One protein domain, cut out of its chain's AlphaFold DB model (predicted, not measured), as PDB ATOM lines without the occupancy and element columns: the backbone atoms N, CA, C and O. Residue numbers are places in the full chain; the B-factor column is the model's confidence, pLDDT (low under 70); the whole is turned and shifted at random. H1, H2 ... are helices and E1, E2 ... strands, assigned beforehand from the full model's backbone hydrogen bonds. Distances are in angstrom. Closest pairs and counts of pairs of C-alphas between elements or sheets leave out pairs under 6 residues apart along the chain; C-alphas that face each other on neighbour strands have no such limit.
ATOM      1  N   LYS A  19     -11.336 -46.194   0.816       85.06
ATOM      2  CA  LYS A  19     -11.896 -45.342   1.867       85.06
ATOM      3  C   LYS A  19     -12.490 -46.215   2.964       85.06
ATOM      4  O   LYS A  19     -13.309 -47.109   2.699       85.06
ATOM      5  N   LYS A  20     -12.083 -45.962   4.205       86.62
ATOM      6  CA  LYS A  20     -12.672 -46.593   5.385       86.62
ATOM      7  C   LYS A  20     -13.875 -45.773   5.841       86.62
ATOM      8  O   LYS A  20     -13.802 -44.556   5.973       86.62
ATOM      9  N   PHE A  21     -14.984 -46.468   6.055       89.38
ATOM     10  CA  PHE A  21     -16.221 -45.892   6.564       89.38
ATOM     11  C   PHE A  21     -16.646 -46.711   7.767       89.38
ATOM     12  O   PHE A  21     -16.565 -47.940   7.715       89.38
ATOM     13  N   ILE A  22     -17.087 -46.026   8.811       89.81
ATOM     14  CA  ILE A  22     -17.644 -46.634  10.016       89.81
ATOM     15  C   ILE A  22     -18.992 -45.983  10.323       89.81
ATOM     16  O   ILE A  22     -19.184 -44.805  10.008       89.81
ATOM     17  N   PRO A  23     -19.930 -46.690  10.960       91.44
ATOM     18  CA  PRO A  23     -21.169 -46.070  11.392       91.44
ATOM     19  C   PRO A  23     -20.959 -45.111  12.567       91.44
ATOM     20  O   PRO A  23     -19.987 -45.203  13.319       91.44
ATOM     21  N   GLN A  24     -21.928 -44.216  12.767       88.62
ATOM     22  CA  GLN A  24     -21.942 -43.249  13.869       88.62
ATOM     23  C   GLN A  24     -21.797 -43.873  15.269       88.62
ATOM     24  O   GLN A  24     -21.311 -43.203  16.182       88.62
ATOM     25  N   ALA A  25     -22.210 -45.125  15.473       84.31
ATOM     26  CA  ALA A  25     -21.872 -45.889  16.667       84.31
ATOM     27  C   ALA A  25     -20.968 -47.060  16.278       84.31
ATOM     28  O   ALA A  25     -21.438 -48.076  15.773       84.31
ATOM     29  N   SER A  26     -19.671 -46.903  16.531       82.56
ATOM     30  CA  SER A  26     -18.655 -47.921  16.295       82.56
ATOM     31  C   SER A  26     -17.737 -47.986  17.509       82.56
ATOM     32  O   SER A  26     -17.035 -47.030  17.823       82.56
ATOM     33  N   ILE A  27     -17.794 -49.104  18.231       78.94
ATOM     34  CA  ILE A  27     -17.049 -49.301  19.484       78.94
ATOM     35  C   ILE A  27     -15.972 -50.364  19.272       78.94
ATOM     36  O   ILE A  27     -14.788 -50.085  19.420       78.94
ATOM     37  N   ILE A  28     -16.373 -51.575  18.866       74.62
ATOM     38  CA  ILE A  28     -15.459 -52.721  18.731       74.62
ATOM     39  C   ILE A  28     -14.404 -52.471  17.649       74.62
ATOM     40  O   ILE A  28     -13.224 -52.717  17.881       74.62
ATOM     41  N   GLY A  29     -14.807 -51.961  16.481       73.19
ATOM     42  CA  GLY A  29     -13.871 -51.677  15.389       73.19
ATOM     43  C   GLY A  29     -12.792 -50.674  15.799       73.19
ATOM     44  O   GLY A  29     -11.617 -50.902  15.539       73.19
ATOM     45  N   LEU A  30     -13.178 -49.622  16.526       77.88
ATOM     46  CA  LEU A  30     -12.247 -48.605  17.011       77.88
ATOM     47  C   LEU A  30     -11.406 -49.057  18.216       77.88
ATOM     48  O   LEU A  30     -10.362 -48.472  18.490       77.88
ATOM     49  N   LEU A  31     -11.840 -50.087  18.947       75.81
ATOM     50  CA  LEU A  31     -11.021 -50.720  19.980       75.81
ATOM     51  C   LEU A  31      -9.876 -51.539  19.366       75.81
ATOM     52  O   LEU A  31      -8.770 -51.553  19.896       75.81
ATOM     53  N   LEU A  32     -10.154 -52.243  18.265       72.06
ATOM     54  CA  LEU A  32      -9.185 -53.109  17.585       72.06
ATOM     55  C   LEU A  32      -8.248 -52.335  16.655       72.06
ATOM     56  O   LEU A  32      -7.096 -52.728  16.483       72.06
ATOM     57  N   GLU A  33      -8.746 -51.254  16.062       72.06
ATOM     58  CA  GLU A  33      -8.010 -50.392  15.147       72.06
ATOM     59  C   GLU A  33      -8.299 -48.924  15.503       72.06
ATOM     60  O   GLU A  33      -9.181 -48.301  14.904       72.06
ATOM     61  N   PRO A  34      -7.578 -48.364  16.492       67.94
ATOM     62  CA  PRO A  34      -7.779 -46.987  16.950       67.94
ATOM     63  C   PRO A  34      -7.298 -45.926  15.943       67.94
ATOM     64  O   PRO A  34      -7.409 -44.733  16.218       67.94
ATOM     65  N   GLU A  35      -6.751 -46.339  14.796       66.56
ATOM     66  CA  GLU A  35      -6.241 -45.435  13.763       66.56
ATOM     67  C   GLU A  35      -7.333 -44.544  13.161       66.56
ATOM     68  O   GLU A  35      -8.475 -44.962  12.984       66.56
ATOM     69  N   THR A  36      -6.952 -43.312  12.820       64.25
ATOM     70  CA  THR A  36      -7.851 -42.175  12.570       64.25
ATOM     71  C   THR A  36      -8.274 -41.983  11.113       64.25
ATOM     72  O   THR A  36      -9.090 -41.101  10.841       64.25
ATOM     73  N   ASP A  37      -7.767 -42.781  10.168       80.69
ATOM     74  CA  ASP A  37      -8.100 -42.640   8.742       80.69
ATOM     75  C   ASP A  37      -9.424 -43.342   8.391       80.69
ATOM     76  O   ASP A  37      -9.478 -44.372   7.715       80.69
ATOM     77  N   TYR A  38     -10.525 -42.811   8.922       87.06
ATOM     78  CA  TYR A  38     -11.882 -43.253   8.613       87.06
ATOM     79  C   TYR A  38     -12.854 -42.080   8.512       87.06
ATOM     80  O   TYR A  38     -12.687 -41.028   9.121       87.06
ATOM     81  N   GLN A  39     -13.939 -42.296   7.772       90.38
ATOM     82  CA  GLN A  39     -15.083 -41.393   7.723       90.38
ATOM     83  C   GLN A  39     -16.255 -41.988   8.500       90.38
ATOM     84  O   GLN A  39     -16.610 -43.154   8.322       90.38
ATOM     85  N   VAL A  40     -16.874 -41.179   9.356       92.25
ATOM     86  CA  VAL A  40     -18.064 -41.585  10.109       92.25
ATOM     87  C   VAL A  40     -19.296 -41.340   9.253       92.25
ATOM     88  O   VAL A  40     -19.467 -40.242   8.738       92.25
ATOM     89  N   VAL A  41     -20.170 -42.334   9.122       94.12
ATOM     90  CA  VAL A  41     -21.416 -42.245   8.356       94.12
ATOM     91  C   VAL A  41     -22.610 -42.244   9.304       94.12
ATOM     92  O   VAL A  41     -22.716 -43.085  10.202       94.12
ATOM     93  N   LYS A  42     -23.527 -41.295   9.105       93.88
ATOM     94  CA  LYS A  42     -24.799 -41.254   9.828       93.88
ATOM     95  C   LYS A  42     -25.635 -42.480   9.459       93.88
ATOM     96  O   LYS A  42     -25.768 -42.803   8.284       93.88
ATOM     97  N   SER A  43     -26.212 -43.146  10.455       93.31
ATOM     98  CA  SER A  43     -27.027 -44.351  10.257       93.31
ATOM     99  C   SER A  43     -28.345 -44.237  11.015       93.31
ATOM    100  O   SER A  43     -28.379 -43.781  12.158       93.31
ATOM    101  N   ASN A  44     -29.428 -44.686  10.381       92.75
ATOM    102  CA  ASN A  44     -30.738 -44.864  11.014       92.75
ATOM    103  C   ASN A  44     -30.870 -46.231  11.718       92.75
ATOM    104  O   ASN A  44     -31.919 -46.548  12.281       92.75
ATOM    105  N   GLY A  45     -29.830 -47.067  11.668       85.81
ATOM    106  CA  GLY A  45     -29.769 -48.332  12.385       85.81
ATOM    107  C   GLY A  45     -29.664 -48.124  13.898       85.81
ATOM    108  O   GLY A  45     -29.176 -47.106  14.382       85.81
ATOM    109  N   ILE A  46     -30.088 -49.127  14.669       81.62
ATOM    110  CA  ILE A  46     -29.946 -49.158  16.132       81.62
ATOM    111  C   ILE A  46     -29.163 -50.415  16.517       81.62
ATOM    112  O   ILE A  46     -29.393 -51.495  15.967       81.62
ATOM    113  N   GLY A  47     -28.225 -50.274  17.459       79.06
ATOM    114  CA  GLY A  47     -27.340 -51.365  17.878       79.06
ATOM    115  C   GLY A  47     -26.563 -51.950  16.697       79.06
ATOM    116  O   GLY A  47     -26.036 -51.202  15.875       79.06
ATOM    117  N   PHE A  48     -26.553 -53.282  16.576       78.88
ATOM    118  CA  PHE A  48     -25.871 -53.996  15.489       78.88
ATOM    119  C   PHE A  48     -26.327 -53.580  14.085       78.88
ATOM    120  O   PHE A  48     -25.531 -53.651  13.153       78.88
ATOM    121  N   LYS A  49     -27.570 -53.101  13.918       83.00
ATOM    122  CA  LYS A  49     -28.073 -52.666  12.604       83.00
ATOM    123  C   LYS A  49     -27.323 -51.461  12.044       83.00
ATOM    124  O   LYS A  49     -27.405 -51.226  10.853       83.00
ATOM    125  N   GLN A  50     -26.580 -50.716  12.863       87.62
ATOM    126  CA  GLN A  50     -25.750 -49.621  12.357       87.62
ATOM    127  C   GLN A  50     -24.621 -50.104  11.439       87.62
ATOM    128  O   GLN A  50     -24.183 -49.350  10.578       87.62
ATOM    129  N   HIS A  51     -24.194 -51.359  11.573       85.81
ATOM    130  CA  HIS A  51     -23.189 -51.974  10.705       85.81
ATOM    131  C   HIS A  51     -23.763 -52.461   9.364       85.81
ATOM    132  O   HIS A  51     -23.008 -52.905   8.505       85.81
ATOM    133  N   ASP A  52     -25.083 -52.392   9.167       87.44
ATOM    134  CA  ASP A  52     -25.714 -52.667   7.878       87.44
ATOM    135  C   ASP A  52     -25.648 -51.403   6.995       87.44
ATOM    136  O   ASP A  52     -26.303 -50.407   7.331       87.44
ATOM    137  N   PRO A  53     -24.907 -51.411   5.867       88.94
ATOM    138  CA  PRO A  53     -24.786 -50.250   4.987       88.94
ATOM    139  C   PRO A  53     -26.122 -49.766   4.411       88.94
ATOM    140  O   PRO A  53     -26.232 -48.599   4.046       88.94
ATOM    141  N   PHE A  54     -27.160 -50.609   4.363       90.69
ATOM    142  CA  PHE A  54     -28.498 -50.189   3.931       90.69
ATOM    143  C   PHE A  54     -29.196 -49.267   4.936       90.69
ATOM    144  O   PHE A  54     -30.201 -48.636   4.612       90.69
ATOM    145  N   THR A  55     -28.660 -49.150   6.150       92.00
ATOM    146  CA  THR A  55     -29.127 -48.186   7.151       92.00
ATOM    147  C   THR A  55     -28.379 -46.857   7.097       92.00
ATOM    148  O   THR A  55     -28.706 -45.955   7.871       92.00
ATOM    149  N   TRP A  56     -27.358 -46.735   6.243       95.19
ATOM    150  CA  TRP A  56     -26.514 -45.550   6.160       95.19
ATOM    151  C   TRP A  56     -27.176 -44.465   5.328       95.19
ATOM    152  O   TRP A  56     -27.709 -44.699   4.244       95.19
ATOM    153  N   ASN A  57     -27.119 -43.247   5.844       95.38
ATOM    154  CA  ASN A  57     -27.751 -42.110   5.213       95.38
ATOM    155  C   ASN A  57     -26.911 -41.658   4.017       95.38
ATOM    156  O   ASN A  57     -25.680 -41.622   4.067       95.38
ATOM    157  N   VAL A  58     -27.596 -41.270   2.945       95.56
ATOM    158  CA  VAL A  58     -27.000 -40.741   1.717       95.56
ATOM    159  C   VAL A  58     -27.477 -39.303   1.542       95.56
ATOM    160  O   VAL A  58     -28.658 -39.003   1.729       95.56
ATOM    161  N   ARG A  59     -26.559 -38.404   1.189       93.94
ATOM    162  CA  ARG A  59     -26.827 -37.005   0.855       93.94
ATOM    163  C   ARG A  59     -26.306 -36.731  -0.554       93.94
ATOM    164  O   ARG A  59     -25.099 -36.701  -0.786       93.94
ATOM    165  N   GLY A  60     -27.216 -36.519  -1.504       92.81
ATOM    166  CA  GLY A  60     -26.855 -36.360  -2.914       92.81
ATOM    167  C   GLY A  60     -26.255 -37.650  -3.480       92.81
ATOM    168  O   GLY A  60     -26.917 -38.681  -3.493       92.81
ATOM    169  N   THR A  61     -25.003 -37.593  -3.935       92.25
ATOM    170  CA  THR A  61     -24.288 -38.724  -4.554       92.25
ATOM    171  C   THR A  61     -23.349 -39.471  -3.598       92.25
ATOM    172  O   THR A  61     -22.624 -40.363  -4.037       92.25
ATOM    173  N   GLY A  62     -23.329 -39.127  -2.304       91.56
ATOM    174  CA  GLY A  62     -22.415 -39.718  -1.321       91.56
ATOM    175  C   GLY A  62     -23.048 -39.958   0.049       91.56
ATOM    176  O   GLY A  62     -24.185 -39.567   0.302       91.56
ATOM    177  N   PHE A  63     -22.306 -40.611   0.944       94.88
ATOM    178  CA  PHE A  63     -22.745 -40.837   2.322       94.88
ATOM    179  C   PHE A  63     -22.879 -39.527   3.104       94.88
ATOM    180  O   PHE A  63     -22.097 -38.594   2.927       94.88
ATOM    181  N   ASP A  64     -23.859 -39.475   4.003       95.50
ATOM    182  CA  ASP A  64     -24.021 -38.388   4.962       95.50
ATOM    183  C   ASP A  64     -22.996 -38.559   6.090       95.50
ATOM    184  O   ASP A  64     -23.203 -39.323   7.038       95.50
ATOM    185  N   THR A  65     -21.844 -37.904   5.949       94.12
ATOM    186  CA  THR A  65     -20.717 -38.066   6.871       94.12
ATOM    187  C   THR A  65     -20.789 -37.129   8.074       94.12
ATOM    188  O   THR A  65     -21.193 -35.972   7.956       94.12
ATOM    189  N   LEU A  66     -20.322 -37.608   9.225       91.56
ATOM    190  CA  LEU A  66     -20.172 -36.852  10.467       91.56
ATOM    191  C   LEU A  66     -18.688 -36.595  10.759       91.56
ATOM    192  O   LEU A  66     -17.821 -37.352  10.325       91.56
ATOM    193  N   THR A  67     -18.396 -35.544  11.529       88.62
ATOM    194  CA  THR A  67     -17.023 -35.232  11.960       88.62
ATOM    195  C   THR A  67     -16.501 -36.215  13.001       88.62
ATOM    196  O   THR A  67     -15.308 -36.501  13.030       88.62
TER     197      THR A  67
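This is residues 19 to 67 of the 183 residues of an uncharacterized protein of Lactobacillus paracollinoides DSM 15502 = JCM 11969 (UniProt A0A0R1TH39). With little regular structure, two short strands, E1 and E2, lie side by side in the middle; the chain loops out through H1 between them, and residues 65 to 66 return beside E2. The 49 printed residues hold E1, H1, E2 and H2 in that order, a parallel sheet and a mixed class, with 16 residues in named elements. The whole is compact, radius of gyration of the C-alphas 10.5 A, spanning 31 by 22 by 15 A.

E1, residues 21 to 23, begins at C-alpha 21 (-16.221, -45.892, 6.564) and is 6.9 A long. H1, residues 28 to 32, and E2, residues 39 to 41, are each 6.4 A long. H2, residues 47 to 51, is 8.3 A long and ends at C-alpha 51 (-23.189, -51.974, 10.705).

E1 and E2 are parallel at 39 degrees, with N 41 and O 22 2.8 A apart, within hydrogen-bond range. E1, H1 and E2 form a strand-helix-strand unit, two parallel neighbour strands with a helix between, its crossover right-handed. Residues 40 to 41 of E2 pair antiparallel with 65 to 66. The closest C-alphas of E1 and H2, Pro 23 and Gln 50, are 5.9 A apart. H1 and H2 are apart. In H1 every O i to N i+4 pair is within hydrogen-bond range; in H2 0 of 1 is, against 2 of 2 O i to N i+3 pairs.

The farthest C-alphas, Leu 32 and Gly 60, are 31.8 A apart. The printed part has no cut, and no link between named elements is long. Residues 34 to 36 have pLDDT under 70.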